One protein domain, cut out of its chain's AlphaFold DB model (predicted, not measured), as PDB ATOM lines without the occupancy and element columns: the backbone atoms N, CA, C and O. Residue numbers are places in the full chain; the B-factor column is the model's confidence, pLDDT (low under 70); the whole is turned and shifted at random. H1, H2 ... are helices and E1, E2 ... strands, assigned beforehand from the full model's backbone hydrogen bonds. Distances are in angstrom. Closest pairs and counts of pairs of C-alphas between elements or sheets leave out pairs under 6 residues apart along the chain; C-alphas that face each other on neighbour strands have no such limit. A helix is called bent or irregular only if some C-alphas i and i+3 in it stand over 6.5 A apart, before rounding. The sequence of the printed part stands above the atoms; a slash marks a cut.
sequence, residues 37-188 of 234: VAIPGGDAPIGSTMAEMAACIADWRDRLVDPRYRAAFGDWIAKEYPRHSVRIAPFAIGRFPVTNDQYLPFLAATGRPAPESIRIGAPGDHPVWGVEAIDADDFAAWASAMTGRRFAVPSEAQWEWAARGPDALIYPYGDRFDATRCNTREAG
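This is residues 37 to 188 of the 234 residues of the protein "SUMF1/EgtB/PvdO family nonheme iron enzyme" of Sphingomonas sp. C33 (UniProt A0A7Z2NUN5). A two-stranded ribbon, E1 and E2 paired with E4 and E3, bends sharply at its middle and makes the floor of a loose U, with H6 in its crook. One arm of the U is the helical hairpin of H1 and H2; the other is a loose group of H3, H4 and H5, and residues 165 to 188, with no named element, run from H6 into the space between the arms, off to one side. The printed part has 152 residues with six named helices and four named strands, in the order E1 E2 H1 H2 E3 E4 H3 H4 H5 H6, of mixed class; the two sheets, E1 - E4 and E2 - E3, are antiparallel. It is only just loose, close to compact, with a radius of gyration of the C-alphas of 18.1 A, and spans 48 by 37 by 26 A.

E2 is residues 42 to 46, 11.5 A long, and E3 is residues 84 to 88, 12.5 A. E1, residues 37 to 39, begins with C-alpha 37 at (193.017, 134.358, 169.285), and E4 is residues 91 to 94. H1, residues 50 to 63, is 20.4 A long; H2, residues 67 to 80, is 21.6 A, with C-alpha 67 at (203.148, 96.378, 168.107). H3 is residues 100 to 110, 15.4 A; H4 is residues 116 to 119; H5, residues 133 to 147, is 21.4 A. H6, residues 156 to 164, is 12.0 A long and ends with C-alpha 164 at (201.432, 124.808, 175.902). H1 and H2 are irregular, with C-alphas 59 and 62 7.4 A apart and C-alphas 71 and 74 7.5 A apart; H3 is only just so, with C-alphas 102 and 105 6.7 A apart.

E2 and E3 are antiparallel at 142 degrees, with N 44 and O 86 2.8 A apart, within hydrogen-bond range. E1 runs on into E2 at 91 degrees, and E3 into E4 at 94 degrees. E1 and E4 are antiparallel at 145 degrees, with N 39 and O 91 2.8 A apart, within hydrogen-bond range. The closest C-alphas of H6 and E2 are those of Trp 161 and Ala 44, 6.0 A apart. H1 and H2, a helical hairpin, touch at a shallow tilt of 18 degrees, opposite ways; their closest C-alphas are those of Arg 61 and Arg 70, 5.4 A apart. H3 and H5 only just touch, with 3 pairs of C-alphas within 8 A, the closest those of Phe 106 and Phe 139, 6.7 A apart; they are about perpendicular at 83 degrees, and H5 touches H3 with residues 139 to 142 alone. H3 and H4 are close but not clearly touching, with the C-alphas of Asn 100 and Ile 118 6.5 A apart. H1 and H5 are apart. Every O i to N i+4 pair is within hydrogen-bond range in H5 and H6, against 8 of 10 in H1, 6 of 10 in H2 and 5 of 7 in H3; H4 is too short for such a pair.

The two C-alphas farthest apart, those of Pro 67 and Gly 148, are 49.0 A apart. The printed part has no cut, and H4 to H5 is a long link of 13 residues. The mean pLDDT of the printed part is 95.2, and no printed residue is under 70.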
ATOM      1  N   VAL A  37     192.535 134.127 167.925       97.12
ATOM      2  CA  VAL A  37     193.017 134.358 169.285       97.12
ATOM      3  C   VAL A  37     194.361 135.074 169.218       97.12
ATOM      4  O   VAL A  37     195.257 134.650 168.490       97.12
ATOM      5  N   ALA A  38     194.510 136.167 169.968       98.06
ATOM      6  CA  ALA A  38     195.788 136.860 170.100       98.06
ATOM      7  C   ALA A  38     196.721 136.072 171.027       98.06
ATOM      8  O   ALA A  38     196.381 135.822 172.183       98.06
ATOM      9  N   ILE A  39     197.905 135.729 170.529       98.38
ATOM     10  CA  ILE A  39     198.935 135.006 171.268       98.38
ATOM     11  C   ILE A  39     200.049 135.991 171.640       98.38
ATOM     12  O   ILE A  39     200.647 136.611 170.748       98.38
ATOM     13  N   PRO A  40     200.339 136.185 172.940       98.12
ATOM     14  CA  PRO A  40     201.435 137.048 173.347       98.12
ATOM     15  C   PRO A  40     202.770 136.449 172.894       98.12
ATOM     16  O   PRO A  40     202.975 135.237 172.946       98.12
ATOM     17  N   GLY A  41     203.691 137.314 172.472       96.00
ATOM     18  CA  GLY A  41     205.076 136.913 172.237       96.00
ATOM     19  C   GLY A  41     205.801 136.608 173.549       96.00
ATOM     20  O   GLY A  41     205.367 137.030 174.623       96.00
ATOM     21  N   GLY A  42     206.929 135.913 173.464       95.94
ATOM     22  CA  GLY A  42     207.700 135.507 174.634       95.94
ATOM     23  C   GLY A  42     208.903 134.638 174.291       95.94
ATOM     24  O   GLY A  42     209.185 134.370 173.125       95.94
ATOM     25  N   ASP A  43     209.620 134.219 175.328       97.12
ATOM     26  CA  ASP A  43     210.606 133.144 175.245       97.12
ATOM     27  C   ASP A  43     209.873 131.816 175.472       97.12
ATOM     28  O   ASP A  43     209.560 131.456 176.606       97.12
ATOM     29  N   ALA A  44     209.533 131.133 174.380       96.56
ATOM     30  CA  ALA A  44     208.765 129.900 174.398       96.56
ATOM     31  C   ALA A  44     209.676 128.698 174.719       96.56
ATOM     32  O   ALA A  44     210.688 128.506 174.033       96.56
ATOM     33  N   PRO A  45     209.344 127.877 175.731       96.62
ATOM     34  CA  PRO A  45     209.997 126.597 175.966       96.62
ATOM     35  C   PRO A  45     209.471 125.565 174.958       96.62
ATOM     36  O   PRO A  45     208.396 125.008 175.153       96.62
ATOM     37  N   ILE A  46     210.234 125.323 173.894       96.50
ATOM     38  CA  ILE A  46     209.883 124.394 172.812       96.50
ATOM     39  C   ILE A  46     210.547 123.043 173.053       96.50
ATOM     40  O   ILE A  46     211.738 122.982 173.376       96.50
ATOM     41  N   GLY A  47     209.782 121.970 172.882       95.50
ATOM     42  CA  GLY A  47     210.216 120.596 173.066       95.50
ATOM     43  C   GLY A  47     210.092 120.073 174.501       95.50
ATOM     44  O   GLY A  47     209.637 120.728 175.451       95.50
ATOM     45  N   SER A  48     210.532 118.836 174.666       95.81
ATOM     46  CA  SER A  48     210.357 118.023 175.862       95.81
ATOM     47  C   SER A  48     211.669 117.871 176.632       95.81
ATOM     48  O   SER A  48     212.773 117.751 176.090       95.81
ATOM     49  N   THR A  49     211.565 117.882 177.956       96.31
ATOM     50  CA  THR A  49     212.663 117.484 178.837       96.31
ATOM     51  C   THR A  49     212.812 115.966 178.833       96.31
ATOM     52  O   THR A  49     211.876 115.223 178.540       96.31
ATOM     53  N   MET A  50     213.981 115.470 179.245       94.69
ATOM     54  CA  MET A  50     214.200 114.026 179.380       94.69
ATOM     55  C   MET A  50     213.209 113.367 180.359       94.69
ATOM     56  O   MET A  50     212.808 112.226 180.144       94.69
ATOM     57  N   ALA A  51     212.800 114.081 181.416       95.56
ATOM     58  CA  ALA A  51     211.827 113.582 182.387       95.56
ATOM     59  C   ALA A  51     210.425 113.431 181.774       95.56
ATOM     60  O   ALA A  51     209.774 112.413 181.992       95.56
ATOM     61  N   GLU A  52     209.990 114.404 180.973       95.50
ATOM     62  CA  GLU A  52     208.695 114.360 180.283       95.50
ATOM     63  C   GLU A  52     208.659 113.262 179.225       95.50
ATOM     64  O   GLU A  52     207.698 112.500 179.178       95.50
ATOM     65  N   MET A  53     209.735 113.102 178.446       94.75
ATOM     66  CA  MET A  53     209.839 111.988 177.501       94.75
ATOM     67  C   MET A  53     209.743 110.635 178.209       94.75
ATOM     68  O   MET A  53     209.011 109.750 177.770       94.75
ATOM     69  N   ALA A  54     210.477 110.461 179.315       93.44
ATOM     70  CA  ALA A  54     210.458 109.216 180.076       93.44
ATOM     71  C   ALA A  54     209.061 108.919 180.645       93.44
ATOM     72  O   ALA A  54     208.610 107.776 180.569       93.44
ATOM     73  N   ALA A  55     208.371 109.941 181.164       94.19
ATOM     74  CA  ALA A  55     206.997 109.822 181.643       94.19
ATOM     75  C   ALA A  55     206.030 109.459 180.504       94.19
ATOM     76  O   ALA A  55     205.280 108.496 180.632       94.19
ATOM     77  N   CYS A  56     206.116 110.141 179.357       94.00
ATOM     78  CA  CYS A  56     205.295 109.855 178.179       94.00
ATOM     79  C   CYS A  56     205.473 108.406 177.700       94.00
ATOM     80  O   CYS A  56     204.494 107.679 177.517       94.00
ATOM     81  N   ILE A  57     206.721 107.944 177.566       92.19
ATOM     82  CA  ILE A  57     207.024 106.565 177.164       92.19
ATOM     83  C   ILE A  57     206.441 105.567 178.169       92.19
ATOM     84  O   ILE A  57     205.837 104.578 177.755       92.19
ATOM     85  N   ALA A  58     206.601 105.815 179.471       92.56
ATOM     86  CA  ALA A  58     206.070 104.938 180.511       92.56
ATOM     87  C   ALA A  58     204.532 104.879 180.498       92.56
ATOM     88  O   ALA A  58     203.962 103.796 180.630       92.56
ATOM     89  N   ASP A  59     203.867 106.016 180.293       91.44
ATOM     90  CA  ASP A  59     202.409 106.110 180.345       91.44
ATOM     91  C   ASP A  59     201.731 105.514 179.107       91.44
ATOM     92  O   ASP A  59     200.672 104.886 179.226       91.44
ATOM     93  N   TRP A  60     202.323 105.696 177.921       91.62
ATOM     94  CA  TRP A  60     201.643 105.446 176.647       91.62
ATOM     95  C   TRP A  60     202.101 104.209 175.890       91.62
ATOM     96  O   TRP A  60     201.294 103.632 175.157       91.62
ATOM     97  N   ARG A  61     203.348 103.751 176.063       88.44
ATOM     98  CA  ARG A  61     203.905 102.659 175.244       88.44
ATOM     99  C   ARG A  61     203.010 101.420 175.230       88.44
ATOM    100  O   ARG A  61     202.721 100.873 174.165       88.44
ATOM    101  N   ASP A  62     202.522 101.003 176.392       86.44
ATOM    102  CA  ASP A  62     201.706  99.791 176.511       86.44
ATOM    103  C   ASP A  62     200.231 100.005 176.128       86.44
ATOM    104  O   ASP A  62     199.511  99.032 175.899       86.44
ATOM    105  N   ARG A  63     199.792 101.262 175.965       87.38
ATOM    106  CA  ARG A  63     198.451 101.622 175.469       87.38
ATOM    107  C   ARG A  63     198.359 101.592 173.942       87.38
ATOM    108  O   ARG A  63     197.268 101.439 173.396       87.38
ATOM    109  N   LEU A  64     199.491 101.699 173.242       84.12
ATOM    110  CA  LEU A  64     199.537 101.594 171.784       84.12
ATOM    111  C   LEU A  64     199.111 100.198 171.341       84.12
ATOM    112  O   LEU A  64     199.641  99.200 171.822       84.12
ATOM    113  N   VAL A  65     198.166 100.117 170.406       81.88
ATOM    114  CA  VAL A  65     197.604  98.831 169.960       81.88
ATOM    115  C   VAL A  65     198.490  98.140 168.926       81.88
ATOM    116  O   VAL A  65     198.650  96.922 168.994       81.88
ATOM    117  N   ASP A  66     199.096  98.893 168.004       85.75
ATOM    118  CA  ASP A  66     199.991  98.324 166.993       85.75
ATOM    119  C   ASP A  66     201.373  98.016 167.610       85.75
ATOM    120  O   ASP A  66     202.058  98.934 168.082       85.75
ATOM    121  N   PRO A  67     201.830  96.747 167.600       87.69
ATOM    122  CA  PRO A  67     203.148  96.378 168.107       87.69
ATOM    123  C   PRO A  67     204.311  97.117 167.432       87.69
ATOM    124  O   PRO A  67     205.338  97.334 168.075       87.69
ATOM    125  N   ARG A  68     204.168  97.518 166.162       86.94
ATOM    126  CA  ARG A  68     205.182  98.295 165.433       86.94
ATOM    127  C   ARG A  68     205.343  99.677 166.049       86.94
ATOM    128  O   ARG A  68     206.468 100.109 166.287       86.94
ATOM    129  N   TYR A  69     204.229 100.329 166.374       86.00
ATOM    130  CA  TYR A  69     204.237 101.632 167.035       86.00
ATOM    131  C   TYR A  69     204.804 101.511 168.445       86.00
ATOM    132  O   TYR A  69     205.676 102.284 168.815       86.00
ATOM    133  N   ARG A  70     204.432 100.466 169.194       87.44
ATOM    134  CA  ARG A  70     205.004 100.198 170.525       87.44
ATOM    135  C   ARG A  70     206.528 100.030 170.515       87.44
ATOM    136  O   ARG A  70     207.201 100.434 171.467       87.44
ATOM    137  N   ALA A  71     207.069  99.393 169.477       86.88
ATOM    138  CA  ALA A  71     208.505  99.177 169.337       86.88
ATOM    139  C   ALA A  71     209.256 100.482 169.030       86.88
ATOM    140  O   ALA A  71     210.312 100.706 169.612       86.88
ATOM    141  N   ALA A  72     208.691 101.337 168.173       88.38
ATOM    142  CA  ALA A  72     209.309 102.585 167.727       88.38
ATOM    143  C   ALA A  72     208.965 103.814 168.592       88.38
ATOM    144  O   ALA A  72     209.558 104.869 168.403       88.38
ATOM    145  N   PHE A  73     208.024 103.698 169.537       88.56
ATOM    146  CA  PHE A  73     207.472 104.848 170.263       88.56
ATOM    147  C   PHE A  73     208.538 105.695 170.963       88.56
ATOM    148  O   PHE A  73     208.502 106.917 170.882       88.56
ATOM    149  N   GLY A  74     209.530 105.055 171.589       87.88
ATOM    150  CA  GLY A  74     210.638 105.772 172.222       87.88
ATOM    151  C   GLY A  74     211.445 106.622 171.236       87.88
ATOM    152  O   GLY A  74     211.753 107.768 171.542       87.88
ATOM    153  N   ASP A  75     211.716 106.100 170.037       88.69
ATOM    154  CA  ASP A  75     212.459 106.815 168.990       88.69
ATOM    155  C   ASP A  75     211.654 107.979 168.398       88.69
ATOM    156  O   ASP A  75     212.221 108.924 167.851       88.69
ATOM    157  N   TRP A  76     210.323 107.913 168.467       86.31
ATOM    158  CA  TRP A  76     209.451 109.002 168.033       86.31
ATOM    159  C   TRP A  76     209.472 110.152 169.028       86.31
ATOM    160  O   TRP A  76     209.779 111.273 168.631       86.31
ATOM    161  N   ILE A  77     209.253 109.851 170.308       89.50
ATOM    162  CA  ILE A  77     209.272 110.846 171.387       89.50
ATOM    163  C   ILE A  77     210.667 111.470 171.547       89.50
ATOM    164  O   ILE A  77     210.786 112.657 171.830       89.50
ATOM    165  N   ALA A  78     211.742 110.717 171.280       89.31
ATOM    166  CA  ALA A  78     213.118 111.219 171.364       89.31
ATOM    167  C   ALA A  78     213.406 112.451 170.483       89.31
ATOM    168  O   ALA A  78     214.356 113.182 170.758       89.31
ATOM    169  N   LYS A  79     212.608 112.688 169.433       88.44
ATOM    170  CA  LYS A  79     212.772 113.826 168.510       88.44
ATOM    171  C   LYS A  79     212.345 115.160 169.117       88.44
ATOM    172  O   LYS A  79     212.770 116.198 168.621       88.44
ATOM    173  N   GLU A  80     211.554 115.120 170.188       89.75
ATOM    174  CA  GLU A  80     211.090 116.295 170.930       89.75
ATOM    175  C   GLU A  80     212.159 116.837 171.896       89.75
ATOM    176  O   GLU A  80     211.970 117.884 172.508       89.75
ATOM    177  N   TYR A  81     213.284 116.136 172.076       90.62
ATOM    178  CA  TYR A  81     214.377 116.542 172.960       90.62
ATOM    179  C   TYR A  81     215.572 117.122 172.176       90.62
ATOM    180  O   TYR A  81     215.922 116.595 171.120       90.62
ATOM    181  N   PRO A  82     216.298 118.121 172.725       94.38
ATOM    182  CA  PRO A  82     216.074 118.760 174.022       94.38
ATOM    183  C   PRO A  82     215.093 119.929 173.970       94.38
ATOM    184  O   PRO A  82     215.055 120.690 173.001       94.38
ATOM    185  N   ARG A  83     214.408 120.157 175.100       95.31
ATOM    186  CA  ARG A  83     213.758 121.443 175.354       95.31
ATOM    187  C   ARG A  83     214.760 122.588 175.194       95.31
ATOM    188  O   ARG A  83     215.842 122.562 175.786       95.31
ATOM    189  N   HIS A  84     214.368 123.612 174.451       94.31
ATOM    190  CA  HIS A  84     215.150 124.818 174.213       94.31
ATOM    191  C   HIS A  84     214.239 126.053 174.190       94.31
ATOM    192  O   HIS A  84     213.016 125.941 174.182       94.31
ATOM    193  N   SER A  85     214.837 127.242 174.249       95.69
ATOM    194  CA  SER A  85     214.097 128.507 174.245       95.69
ATOM    195  C   SER A  85     214.068 129.095 172.840       95.69
ATOM    196  O   SER A  85     215.127 129.296 172.240       95.69
ATOM    197  N   VAL A  86     212.877 129.432 172.355       96.38
ATOM    198  CA  VAL A  86     212.660 130.115 171.075       96.38
ATOM    199  C   VAL A  86     212.004 131.464 171.336       96.38
ATOM    200  O   VAL A  86     211.003 131.549 172.043       96.38
ATOM    201  N   ARG A  87     212.557 132.547 170.781       97.50
ATOM    202  CA  ARG A  87     211.924 133.867 170.874       97.50
ATOM    203  C   ARG A  87     210.799 133.945 169.848       97.50
ATOM    204  O   ARG A  87     211.089 133.929 168.661       97.50
ATOM    205  N   ILE A  88     209.564 134.095 170.318       97.12
ATOM    206  CA  ILE A  88     208.354 134.207 169.497       97.12
ATOM    207  C   ILE A  88     207.827 135.643 169.549       97.12
ATOM    208  O   ILE A  88     207.597 136.201 170.628       97.12
ATOM    209  N   ALA A  89     207.624 136.260 168.385       97.38
ATOM    210  CA  ALA A  89     206.911 137.534 168.278       97.38
ATOM    211  C   ALA A  89     205.396 137.349 168.521       97.38
ATOM    212  O   ALA A  89     204.867 136.280 168.229       97.38
ATOM    213  N   PRO A  90     204.663 138.370 169.016       97.94
ATOM    214  CA  PRO A  90     203.208 138.285 169.140       97.94
ATOM    215  C   PRO A  90     202.541 138.017 167.788       97.94
ATOM    216  O   PRO A  90     202.910 138.617 166.776       97.94
ATOM    217  N   PHE A  91     201.528 137.158 167.783       97.81
ATOM    218  CA  PHE A  91     200.781 136.786 166.582       97.81
ATOM    219  C   PHE A  91     199.319 136.489 166.926       97.81
ATOM    220  O   PHE A  91     198.884 136.668 168.062       97.81
ATOM    221  N   ALA A  92     198.539 136.069 165.934       97.94
ATOM    222  CA  ALA A  92     197.208 135.528 166.157       97.94
ATOM    223  C   ALA A  92     197.069 134.192 165.429       97.94
ATOM    224  O   ALA A  92     197.576 134.047 164.317       97.94
ATOM    225  N   ILE A  93     196.361 133.250 166.042       98.31
ATOM    226  CA  ILE A  93     196.088 131.915 165.498       98.31
ATOM    227  C   ILE A  93     194.581 131.662 165.499       98.31
ATOM    228  O   ILE A  93     193.857 132.300 166.264       98.31
ATOM    229  N   GLY A  94     194.091 130.794 164.613       98.06
ATOM    230  CA  GLY A  94     192.682 130.400 164.624       98.06
ATOM    231  C   GLY A  94     192.309 129.815 165.985       98.06
ATOM    232  O   GLY A  94     193.071 129.035 166.544       98.06
ATOM    233  N   ARG A  95     191.154 130.201 166.539       98.44
ATOM    234  CA  ARG A  95     190.642 129.622 167.794       98.44
ATOM    235  C   ARG A  95     190.386 128.126 167.659       98.44
ATOM    236  O   ARG A  95     190.510 127.397 168.635       98.44
ATOM    237  N   PHE A  96     189.995 127.730 166.457       98.38
ATOM    238  CA  PHE A  96     189.618 126.390 166.054       98.38
ATOM    239  C   PHE A  96     190.383 126.028 164.776       98.38
ATOM    240  O   PHE A  96     190.743 126.943 164.018       98.38
ATOM    241  N   PRO A  97     190.539 124.730 164.470       98.31
ATOM    242  CA  PRO A  97     190.900 124.293 163.129       98.31
ATOM    243  C   PRO A  97     189.931 124.850 162.076       98.31
ATOM    244  O   PRO A  97     188.750 125.089 162.355       98.31
ATOM    245  N   VAL A  98     190.410 125.019 160.842       98.25
ATOM    246  CA  VAL A  98     189.548 125.408 159.717       98.25
ATOM    247  C   VAL A  98     188.478 124.336 159.517       98.25
ATOM    248  O   VAL A  98     188.778 123.151 159.393       98.25
ATOM    249  N   THR A  99     187.218 124.752 159.488       98.56
ATOM    250  CA  THR A  99     186.074 123.849 159.333       98.56
ATOM    251  C   THR A  99     185.771 123.537 157.868       98.56
ATOM    252  O   THR A  99     186.181 124.270 156.962       98.56
ATOM    253  N   ASN A 100     185.001 122.475 157.621       98.44
ATOM    254  CA  ASN A 100     184.511 122.146 156.280       98.44
ATOM    255  C   ASN A 100     183.746 123.324 155.654       98.44
ATOM    256  O   ASN A 100     184.022 123.690 154.510       98.44
ATOM    257  N   ASP A 101     182.858 123.973 156.413       97.06
ATOM    258  CA  ASP A 101     182.086 125.128 155.936       97.06
ATOM    259  C   ASP A 101     182.975 126.330 155.591       97.06
ATOM    260  O   ASP A 101     182.730 127.016 154.597       97.06
ATOM    261  N   GLN A 102     184.043 126.566 156.358       97.00
ATOM    262  CA  GLN A 102     185.023 127.616 156.055       97.00
ATOM    263  C   GLN A 102     185.879 127.296 154.820       97.00
ATOM    264  O   GLN A 102     186.355 128.217 154.155       97.00
ATOM    265  N   TYR A 103     186.064 126.016 154.491       97.75
ATOM    266  CA  TYR A 103     186.861 125.580 153.343       97.75
ATOM    267  C   TYR A 103     186.072 125.579 152.021       97.75
ATOM    268  O   TYR A 103     186.645 125.749 150.942       97.75
ATOM    269  N   LEU A 104     184.741 125.449 152.064       96.69
ATOM    270  CA  LEU A 104     183.894 125.422 150.863       96.69
ATOM    271  C   LEU A 104     184.042 126.659 149.946       96.69
ATOM    272  O   LEU A 104     184.142 126.473 148.728       96.69
ATOM    273  N   PRO A 105     184.101 127.911 150.446       95.81
ATOM    274  CA  PRO A 105     184.302 129.077 149.585       95.81
ATOM    275  C   PRO A 105     185.668 129.088 148.884       95.81
ATOM    276  O   PRO A 105     185.762 129.571 147.755       95.81
ATOM    277  N   PHE A 106     186.708 128.523 149.506       96.44
ATOM    278  CA  PHE A 106     188.019 128.351 148.875       96.44
ATOM    279  C   PHE A 106     187.936 127.392 147.683       96.44
ATOM    280  O   PHE A 106     188.423 127.712 146.595       96.44
ATOM    281  N   LEU A 107     187.248 126.257 147.841       97.12
ATOM    282  CA  LEU A 107     187.004 125.322 146.738       97.12
ATOM    283  C   LEU A 107     186.211 125.979 145.605       97.12
ATOM    284  O   LEU A 107     186.568 125.837 144.436       97.12
ATOM    285  N   ALA A 108     185.173 126.749 145.940       96.81
ATOM    286  CA  ALA A 108     184.368 127.465 144.954       96.81
ATOM    287  C   ALA A 108     185.180 128.518 144.178       96.81
ATOM    288  O   ALA A 108     184.964 128.700 142.982       96.81
ATOM    289  N   ALA A 109     186.119 129.200 144.842       95.50
ATOM    290  CA  ALA A 109     186.961 130.223 144.224       95.50
ATOM    291  C   ALA A 109     188.080 129.644 143.344       95.50
ATOM    292  O   ALA A 109     188.490 130.286 142.378       95.50
ATOM    293  N   THR A 110     188.589 128.456 143.676       94.88
ATOM    294  CA  THR A 110     189.772 127.867 143.026       94.88
ATOM    295  C   THR A 110     189.447 126.742 142.049       94.88
ATOM    296  O   THR A 110     190.264 126.436 141.183       94.88
ATOM    297  N   GLY A 111     188.276 126.111 142.173       95.69
ATOM    298  CA  GLY A 111     187.913 124.922 141.400       95.69
ATOM    299  C   GLY A 111     188.725 123.673 141.766       95.69
ATOM    300  O   GLY A 111     188.747 122.718 140.987       95.69
ATOM    301  N   ARG A 112     189.411 123.674 142.918       94.31
ATOM    302  CA  ARG A 112     190.194 122.527 143.399       94.31
ATOM    303  C   ARG A 112     189.305 121.320 143.726       94.31
ATOM    304  O   ARG A 112     188.135 121.493 144.078       94.31
ATOM    305  N   PRO A 113     189.846 120.089 143.652       96.00
ATOM    306  CA  PRO A 113     189.155 118.909 144.155       96.00
ATOM    307  C   PRO A 113     188.821 119.051 145.642       96.00
ATOM    308  O   PRO A 113     189.617 119.570 146.422       96.00
ATOM    309  N   ALA A 114     187.650 118.559 146.042       97.31
ATOM    310  CA  ALA A 114     187.276 118.541 147.448       97.31
ATOM    311  C   ALA A 114     188.158 117.547 148.240       97.31
ATOM    312  O   ALA A 114     188.373 116.421 147.765       97.31
ATOM    313  N   PRO A 115     188.623 117.917 149.448       97.69
ATOM    314  CA  PRO A 115     189.349 117.016 150.335       97.69
ATOM    315  C   PRO A 115     188.437 115.899 150.852       97.69
ATOM    316  O   PRO A 115     187.216 115.929 150.676       97.69
ATOM    317  N   GLU A 116     189.028 114.868 151.457       97.81
ATOM    318  CA  GLU A 116     188.303 113.652 151.848       97.81
ATOM    319  C   GLU A 116     187.110 113.920 152.769       97.81
ATOM    320  O   GLU A 116     186.008 113.482 152.448       97.81
ATOM    321  N   SER A 117     187.309 114.703 153.831       98.25
ATOM    322  CA  SER A 117     186.260 115.173 154.749       98.25
ATOM    323  C   SER A 117     184.992 115.656 154.032       98.25
ATOM    324  O   SER A 117     183.890 115.175 154.300       98.25
ATOM    325  N   ILE A 118     185.149 116.549 153.055       98.00
ATOM    326  CA  ILE A 118     184.044 117.107 152.269       98.00
ATOM    327  C   ILE A 118     183.483 116.070 151.286       98.00
ATOM    328  O   ILE A 118     182.265 115.959 151.144       98.00
ATOM    329  N   ARG A 119     184.333 115.265 150.627       98.00
ATOM    330  CA  ARG A 119     183.883 114.223 149.680       98.00
ATOM    331  C   ARG A 119     182.999 113.166 150.336       98.00
ATOM    332  O   ARG A 119     182.083 112.673 149.682       98.00
ATOM    333  N   ILE A 120     183.272 112.812 151.592       97.44
ATOM    334  CA  ILE A 120     182.470 111.835 152.343       97.44
ATOM    335  C   ILE A 120     181.267 112.464 153.062       97.44
ATOM    336  O   ILE A 120     180.497 111.742 153.690       97.44
ATOM    337  N   GLY A 121     181.089 113.788 152.971       97.44
ATOM    338  CA  GLY A 121     179.972 114.502 153.590       97.44
ATOM    339  C   GLY A 121     180.097 114.671 155.106       97.44
ATOM    340  O   GLY A 121     179.088 114.579 155.806       97.44
ATOM    341  N   ALA A 122     181.312 114.892 155.628       97.62
ATOM    342  CA  ALA A 122     181.497 115.256 157.032       97.62
ATOM    343  C   ALA A 122     180.756 116.573 157.369       97.62
ATOM    344  O   ALA A 122     180.618 117.430 156.489       97.62
ATOM    345  N   PRO A 123     180.272 116.761 158.615       98.31
ATOM    346  CA  PRO A 123     179.521 117.960 158.983       98.31
ATOM    347  C   PRO A 123     180.316 119.260 158.808       98.31
ATOM    348  O   PRO A 123     181.544 119.285 158.911       98.31
ATOM    349  N   GLY A 124     179.590 120.349 158.554       97.31
ATOM    350  CA  GLY A 124     180.153 121.661 158.236       97.31
ATOM    351  C   GLY A 124     181.011 122.273 159.343       97.31
ATOM    352  O   GLY A 124     182.027 122.894 159.050       97.31
ATOM    353  N   ASP A 125     180.648 122.029 160.602       97.94
ATOM    354  CA  ASP A 125     181.300 122.520 161.824       97.94
ATOM    355  C   ASP A 125     182.418 121.600 162.353       97.94
ATOM    356  O   ASP A 125     183.017 121.873 163.397       97.94
ATOM    357  N   HIS A 126     182.720 120.517 161.635       98.62
ATOM    358  CA  HIS A 126     183.892 119.679 161.875       98.62
ATOM    359  C   HIS A 126     185.116 120.243 161.139       98.62
ATOM    360  O   HIS A 126     184.957 120.923 160.117       98.62
ATOM    361  N   PRO A 127     186.343 119.938 161.601       98.62
ATOM    362  CA  PRO A 127     187.557 120.331 160.897       98.62
ATOM    363  C   PRO A 127     187.619 119.724 159.490       98.62
ATOM    364  O   PRO A 127     187.224 118.569 159.272       98.62
ATOM    365  N   VAL A 128     188.164 120.493 158.548       98.56
ATOM    366  CA  VAL A 128     188.560 119.974 157.241       98.56
ATOM    367  C   VAL A 128     189.801 119.097 157.403       98.56
ATOM    368  O   VAL A 128     190.757 119.456 158.083       98.56
ATOM    369  N   TRP A 129     189.786 117.926 156.774       98.19
ATOM    370  CA  TRP A 129     190.922 117.001 156.745       98.19
ATOM    371  C   TRP A 129     191.009 116.263 155.408       98.19
ATOM    372  O   TRP A 129     190.051 116.240 154.624       98.19
ATOM    373  N   GLY A 130     192.173 115.661 155.151       97.12
ATOM    374  CA  GLY A 130     192.516 115.090 153.846       97.12
ATOM    375  C   GLY A 130     192.960 116.162 152.848       97.12
ATOM    376  O   GLY A 130     192.599 116.080 151.675       97.12
ATOM    377  N   VAL A 131     193.672 117.179 153.345       96.75
ATOM    378  CA  VAL A 131     194.315 118.255 152.576       96.75
ATOM    379  C   VAL A 131     195.828 118.044 152.570       96.75
ATOM    380  O   VAL A 131     196.390 117.555 153.554       96.75
ATOM    381  N   GLU A 132     196.493 118.414 151.480       95.50
ATOM    382  CA  GLU A 132     197.955 118.385 151.396       95.50
ATOM    383  C   GLU A 132     198.565 119.666 151.988       95.50
ATOM    384  O   GLU A 132     197.892 120.689 152.112       95.50
ATOM    385  N   ALA A 133     199.861 119.649 152.315       94.31
ATOM    386  CA  ALA A 133     200.551 120.833 152.840       94.31
ATOM    387  C   ALA A 133     200.412 122.055 151.909       94.31
ATOM    388  O   ALA A 133     200.138 123.164 152.362       94.31
ATOM    389  N   ILE A 134     200.498 121.837 150.590       94.69
ATOM    390  CA  ILE A 134     200.317 122.901 149.594       94.69
ATOM    391  C   ILE A 134     198.895 123.482 149.599       94.69
ATOM    392  O   ILE A 134     198.713 124.668 149.344       94.69
ATOM    393  N   ASP A 135     197.882 122.672 149.917       96.19
ATOM    394  CA  ASP A 135     196.509 123.157 150.027       96.19
ATOM    395  C   ASP A 135     196.343 124.078 151.242       96.19
ATOM    396  O   ASP A 135     195.616 125.067 151.158       96.19
ATOM    397  N   ALA A 136     197.033 123.790 152.351       96.81
ATOM    398  CA  ALA A 136     197.026 124.641 153.540       96.81
ATOM    399  C   ALA A 136     197.665 126.014 153.261       96.81
ATOM    400  O   ALA A 136     197.091 127.048 153.619       96.81
ATOM    401  N   ASP A 137     198.801 126.037 152.558       96.50
ATOM    402  CA  ASP A 137     199.456 127.277 152.126       96.50
ATOM    403  C   ASP A 137     198.575 128.088 151.166       96.50
ATOM    404  O   ASP A 137     198.389 129.298 151.341       96.50
ATOM    405  N   ASP A 138     197.975 127.428 150.174       97.31
ATOM    406  CA  ASP A 138     197.097 128.080 149.203       97.31
ATOM    407  C   ASP A 138     195.807 128.600 149.844       97.31
ATOM    408  O   ASP A 138     195.329 129.684 149.489       97.31
ATOM    409  N   PHE A 139     195.258 127.875 150.822       97.44
ATOM    410  CA  PHE A 139     194.130 128.344 151.618       97.44
ATOM    411  C   PHE A 139     194.498 129.611 152.395       97.44
ATOM    412  O   PHE A 139     193.752 130.590 152.356       97.44
ATOM    413  N   ALA A 140     195.662 129.645 153.051       97.12
ATOM    414  CA  ALA A 140     196.131 130.827 153.773       97.12
ATOM    415  C   ALA A 140     196.381 132.024 152.834       97.12
ATOM    416  O   ALA A 140     196.039 133.168 153.162       97.12
ATOM    417  N   ALA A 141     196.919 131.781 151.636       96.75
ATOM    418  CA  ALA A 141     197.098 132.810 150.615       96.75
ATOM    419  C   ALA A 141     195.750 133.360 150.114       96.75
ATOM    420  O   ALA A 141     195.565 134.579 150.020       96.75
ATOM    421  N   TRP A 142     194.778 132.485 149.853       96.69
ATOM    422  CA  TRP A 142     193.420 132.879 149.478       96.69
ATOM    423  C   TRP A 142     192.710 133.652 150.597       96.69
ATOM    424  O   TRP A 142     192.139 134.715 150.338       96.69
ATOM    425  N   ALA A 143     192.808 133.186 151.846       95.56
ATOM    426  CA  ALA A 143     192.269 133.871 153.019       95.56
ATOM    427  C   ALA A 143     192.893 135.266 153.185       95.56
ATOM    428  O   ALA A 143     192.204 136.234 153.516       95.56
ATOM    429  N   SER A 144     194.186 135.404 152.881       95.19
ATOM    430  CA  SER A 144     194.850 136.707 152.866       95.19
ATOM    431  C   SER A 144     194.263 137.636 151.806       95.19
ATOM    432  O   SER A 144     193.901 138.777 152.097       95.19
ATOM    433  N   ALA A 145     194.101 137.138 150.579       95.06
ATOM    434  CA  ALA A 145     193.552 137.914 149.474       95.06
ATOM    435  C   ALA A 145     192.092 138.339 149.713       95.06
ATOM    436  O   ALA A 145     191.727 139.471 149.400       95.06
ATOM    437  N   MET A 146     191.258 137.461 150.283       91.38
ATOM    438  CA  MET A 146     189.830 137.743 150.476       91.38
ATOM    439  C   MET A 146     189.552 138.720 151.630       91.38
ATOM    440  O   MET A 146     188.552 139.437 151.595       91.38
ATOM    441  N   THR A 147     190.402 138.721 152.662       89.88
ATOM    442  CA  THR A 147     190.209 139.526 153.882       89.88
ATOM    443  C   THR A 147     191.050 140.801 153.895       89.88
ATOM    444  O   THR A 147     190.781 141.699 154.686       89.88
ATOM    445  N   GLY A 148     192.108 140.877 153.081       91.31
ATOM    446  CA  GLY A 148     193.107 141.947 153.154       91.31
ATOM    447  C   GLY A 148     194.029 141.864 154.379       91.31
ATOM    448  O   GLY A 148     194.835 142.769 154.600       91.31
ATOM    449  N   ARG A 149     193.935 140.798 155.184       92.56
ATOM    450  CA  ARG A 149     194.838 140.506 156.309       92.56
ATOM    451  C   ARG A 149     195.939 139.549 155.850       92.56
ATOM    452  O   ARG A 149     195.823 138.913 154.812       92.56
ATOM    453  N   ARG A 150     197.015 139.418 156.628       93.69
ATOM    454  CA  ARG A 150     198.058 138.415 156.367       93.69
ATOM    455  C   ARG A 150     197.761 137.141 157.156       93.69
ATOM    456  O   ARG A 150     197.860 137.158 158.380       93.69
ATOM    457  N   PHE A 151     197.433 136.068 156.449       96.00
ATOM    458  CA  PHE A 151     197.319 134.708 156.969       96.00
ATOM    459  C   PHE A 151     198.491 133.857 156.469       96.00
ATOM    460  O   PHE A 151     199.030 134.095 155.388       96.00
ATOM    461  N   ALA A 152     198.893 132.887 157.281       96.62
ATOM    462  CA  ALA A 152     199.908 131.889 156.969       96.62
ATOM    463  C   ALA A 152     199.658 130.651 157.842       96.62
ATOM    464  O   ALA A 152     199.020 130.762 158.892       96.62
ATOM    465  N   VAL A 153     200.183 129.506 157.416       97.31
ATOM    466  CA  VAL A 153     200.324 128.322 158.270       97.31
ATOM    467  C   VAL A 153     201.307 128.664 159.412       97.31
ATOM    468  O   VAL A 153     202.319 129.321 159.137       97.31
ATOM    469  N   PRO A 154     201.021 128.325 160.687       97.69
ATOM    470  CA  PRO A 154     201.920 128.648 161.799       97.69
ATOM    471  C   PRO A 154     203.231 127.863 161.691       97.69
ATOM    472  O   PRO A 154     203.255 126.769 161.129       97.69
ATOM    473  N   SER A 155     204.316 128.383 162.267       97.12
ATOM    474  CA  SER A 155     205.487 127.537 162.522       97.12
ATOM    475  C   SER A 155     205.196 126.510 163.621       97.12
ATOM    476  O   SER A 155     204.303 126.715 164.448       97.12
ATOM    477  N   GLU A 156     205.980 125.435 163.686       96.56
ATOM    478  CA  GLU A 156     205.903 124.423 164.745       96.56
ATOM    479  C   GLU A 156     206.048 125.073 166.129       96.56
ATOM    480  O   GLU A 156     205.248 124.830 167.028       96.56
ATOM    481  N   ALA A 157     206.993 126.008 166.274       97.31
ATOM    482  CA  ALA A 157     207.197 126.729 167.527       97.31
ATOM    483  C   ALA A 157     206.022 127.659 167.892       97.31
ATOM    484  O   ALA A 157     205.690 127.801 169.069       97.31
ATOM    485  N   GLN A 158     205.370 128.292 166.908       98.44
ATOM    486  CA  GLN A 158     204.151 129.075 167.147       98.44
ATOM    487  C   GLN A 158     202.993 128.177 167.584       98.44
ATOM    488  O   GLN A 158     202.274 128.524 168.523       98.44
ATOM    489  N   TRP A 159     202.825 127.031 166.923       98.69
ATOM    490  CA  TRP A 159     201.789 126.057 167.240       98.69
ATOM    491  C   TRP A 159     201.979 125.480 168.651       98.69
ATOM    492  O   TRP A 159     201.062 125.531 169.471       98.69
ATOM    493  N   GLU A 160     203.196 125.047 168.992       98.56
ATOM    494  CA  GLU A 160     203.507 124.518 170.322       98.56
ATOM    495  C   GLU A 160     203.349 125.591 171.412       98.56
ATOM    496  O   GLU A 160     202.772 125.323 172.468       98.56
ATOM    497  N   TRP A 161     203.776 126.832 171.159       98.56
ATOM    498  CA  TRP A 161     203.549 127.935 172.094       98.56
ATOM    499  C   TRP A 161     202.056 128.195 172.326       98.56
ATOM    500  O   TRP A 161     201.628 128.353 173.471       98.56
ATOM    501  N   ALA A 162     201.251 128.183 171.257       98.62
ATOM    502  CA  ALA A 162     199.802 128.337 171.337       98.62
ATOM    503  C   ALA A 162     199.125 127.202 172.131       98.62
ATOM    504  O   ALA A 162     198.131 127.451 172.821       98.62
ATOM    505  N   ALA A 163     199.676 125.985 172.062       98.50
ATOM    506  CA  ALA A 163     199.190 124.810 172.781       98.50
ATOM    507  C   ALA A 163     199.569 124.827 174.268       98.50
ATOM    508  O   ALA A 163     198.720 124.587 175.125       98.50
ATOM    509  N   ARG A 164     200.843 125.088 174.580       97.75
ATOM    510  CA  ARG A 164     201.432 124.808 175.902       97.75
ATOM    511  C   ARG A 164     201.499 126.019 176.823       97.75
ATOM    512  O   ARG A 164     201.468 125.858 178.043       97.75
ATOM    513  N   GLY A 165     201.600 127.221 176.255       97.12
ATOM    514  CA  GLY A 165     201.758 128.462 177.009       97.12
ATOM    515  C   GLY A 165     203.051 128.547 177.842       97.12
ATOM    516  O   GLY A 165     203.945 127.705 177.720       97.12
ATOM    517  N   PRO A 166     203.174 129.576 178.705       96.12
ATOM    518  CA  PRO A 166     204.396 129.868 179.469       96.12
ATOM    519  C   PRO A 166     204.800 128.765 180.450       96.12
ATOM    520  O   PRO A 166     205.983 128.629 180.753       96.12
ATOM    521  N   ASP A 167     203.834 127.974 180.913       96.19
ATOM    522  CA  ASP A 167     204.058 126.907 181.889       96.19
ATOM    523  C   ASP A 167     204.510 125.586 181.243       96.19
ATOM    524  O   ASP A 167     204.774 124.618 181.952       96.19
ATOM    525  N   ALA A 168     204.645 125.543 179.908       96.38
ATOM    526  CA  ALA A 168     205.094 124.371 179.153       96.38
ATOM    527  C   ALA A 168     204.269 123.100 179.437       96.38
ATOM    528  O   ALA A 168     204.834 122.007 179.547       96.38
ATOM    529  N   LEU A 169     202.942 123.241 179.549       97.56
ATOM    530  CA  LEU A 169     202.038 122.144 179.919       97.56
ATOM    531  C   LEU A 169     202.211 120.919 179.008       97.56
ATOM    532  O   LEU A 169     202.524 121.062 177.823       97.56
ATOM    533  N   ILE A 170     201.988 119.717 179.552       96.94
ATOM    534  CA  ILE A 170     202.063 118.462 178.772       96.94
ATOM    535  C   ILE A 170     200.883 118.328 177.805       96.94
ATOM    536  O   ILE A 170     201.058 117.915 176.663       96.94
ATOM    537  N   TYR A 171     199.688 118.698 178.259       97.88
ATOM    538  CA  TYR A 171     198.492 118.840 177.437       97.88
ATOM    539  C   TYR A 171     198.025 120.297 177.495       97.88
ATOM    540  O   TYR A 171     198.254 120.962 178.509       97.88
ATOM    541  N   PRO A 172     197.288 120.798 176.486       98.19
ATOM    542  CA  PRO A 172     196.807 122.185 176.482       98.19
ATOM    543  C   PRO A 172     196.008 122.567 177.738       98.19
ATOM    544  O   PRO A 172     195.954 123.722 178.142       98.19
ATOM    545  N   TYR A 173     195.420 121.569 178.392       97.62
ATOM    546  CA  TYR A 173     194.552 121.703 179.552       97.62
ATOM    547  C   TYR A 173     195.176 121.217 180.879       97.62
ATOM    548  O   TYR A 173     194.457 121.095 181.877       97.62
ATOM    549  N   GLY A 174     196.481 120.915 180.912       97.25
ATOM    550  CA  GLY A 174     197.226 120.534 182.120       97.25
ATOM    551  C   GLY A 174     198.166 119.340 181.931       97.25
ATOM    552  O   GLY A 174     198.391 118.872 180.824       97.25
ATOM    553  N   ASP A 175     198.693 118.798 183.030       96.38
ATOM    554  CA  ASP A 175     199.764 117.781 182.973       96.38
ATOM    555  C   ASP A 175     199.277 116.329 183.065       96.38
ATOM    556  O   ASP A 175     200.066 115.395 183.199       96.38
ATOM    557  N   ARG A 176     197.959 116.115 183.042       95.31
ATOM    558  CA  ARG A 176     197.357 114.781 183.104       95.31
ATOM    559  C   ARG A 176     196.392 114.599 181.955       95.31
ATOM    560  O   ARG A 176     195.495 115.415 181.770       95.31
ATOM    561  N   PHE A 177     196.556 113.488 181.249       96.75
ATOM    562  CA  PHE A 177     195.649 113.106 180.180       96.75
ATOM    563  C   PHE A 177     194.221 112.917 180.701       96.75
ATOM    564  O   PHE A 177     194.008 112.266 181.728       96.75
ATOM    565  N   ASP A 178     193.252 113.425 179.944       96.94
ATOM    566  CA  ASP A 178     191.827 113.277 180.211       96.94
ATOM    567  C   ASP A 178     191.082 113.080 178.885       96.94
ATOM    568  O   ASP A 178     190.915 114.013 178.099       96.94
ATOM    569  N   ALA A 179     190.606 111.855 178.644       96.00
ATOM    570  CA  ALA A 179     189.902 111.492 177.413       96.00
ATOM    571  C   ALA A 179     188.586 112.267 177.208       96.00
ATOM    572  O   ALA A 179     188.007 112.217 176.129       96.00
ATOM    573  N   THR A 180     188.098 112.983 178.228       97.19
ATOM    574  CA  THR A 180     186.902 113.833 178.114       97.19
ATOM    575  C   THR A 180     187.203 115.242 177.600       97.19
ATOM    576  O   THR A 180     186.277 116.021 177.376       97.19
ATOM    577  N   ARG A 181     188.484 115.584 177.405       98.31
ATOM    578  CA  ARG A 181     188.955 116.921 177.012       98.31
ATOM    579  C   ARG A 181     189.518 117.001 175.595       98.31
ATOM    580  O   ARG A 181     189.908 118.082 175.178       98.31
ATOM    581  N   CYS A 182     189.572 115.896 174.863       97.94
ATOM    582  CA  CYS A 182     190.094 115.867 173.501       97.94
ATOM    583  C   CYS A 182     189.542 114.676 172.718       97.94
ATOM    584  O   CYS A 182     189.320 113.603 173.283       97.94
ATOM    585  N   ASN A 183     189.402 114.831 171.400       98.19
ATOM    586  CA  ASN A 183     189.025 113.728 170.521       98.19
ATOM    587  C   ASN A 183     190.252 112.892 170.137       98.19
ATOM    588  O   ASN A 183     190.879 113.128 169.104       98.19
ATOM    589  N   THR A 184     190.606 111.924 170.976       95.44
ATOM    590  CA  THR A 184     191.646 110.928 170.684       95.44
ATOM    591  C   THR A 184     191.038 109.534 170.553       95.44
ATOM    592  O   THR A 184     189.836 109.325 170.736       95.44
ATOM    593  N   ARG A 185     191.873 108.528 170.273       92.00
ATOM    594  CA  ARG A 185     191.437 107.125 170.244       92.00
ATOM    595  C   ARG A 185     190.731 106.714 171.541       92.00
ATOM    596  O   ARG A 185     189.748 105.977 171.494       92.00
ATOM    597  N   GLU A 186     191.228 107.177 172.682       93.38
ATOM    598  CA  GLU A 186     190.726 106.864 174.021       93.38
ATOM    599  C   GLU A 186     189.316 107.416 174.264       93.38
ATOM    600  O   GLU A 186     188.589 106.853 175.080       93.38
ATOM    601  N   ALA A 187     188.908 108.464 173.537       94.69
ATOM    602  CA  ALA A 187     187.546 108.996 173.584       94.69
ATOM    603  C   ALA A 187     186.526 108.079 172.876       94.69
ATOM    604  O   ALA A 187     185.326 108.174 173.124       94.69
ATOM    605  N   GLY A 188     186.984 107.174 172.001       94.50
ATOM    606  CA  GLY A 188     186.141 106.154 171.369       94.50
ATOM    607  C   GLY A 188     185.176 106.660 170.288       94.50
ATOM    608  O   GLY A 188     184.309 105.898 169.870       94.50
TER     609      GLY A 188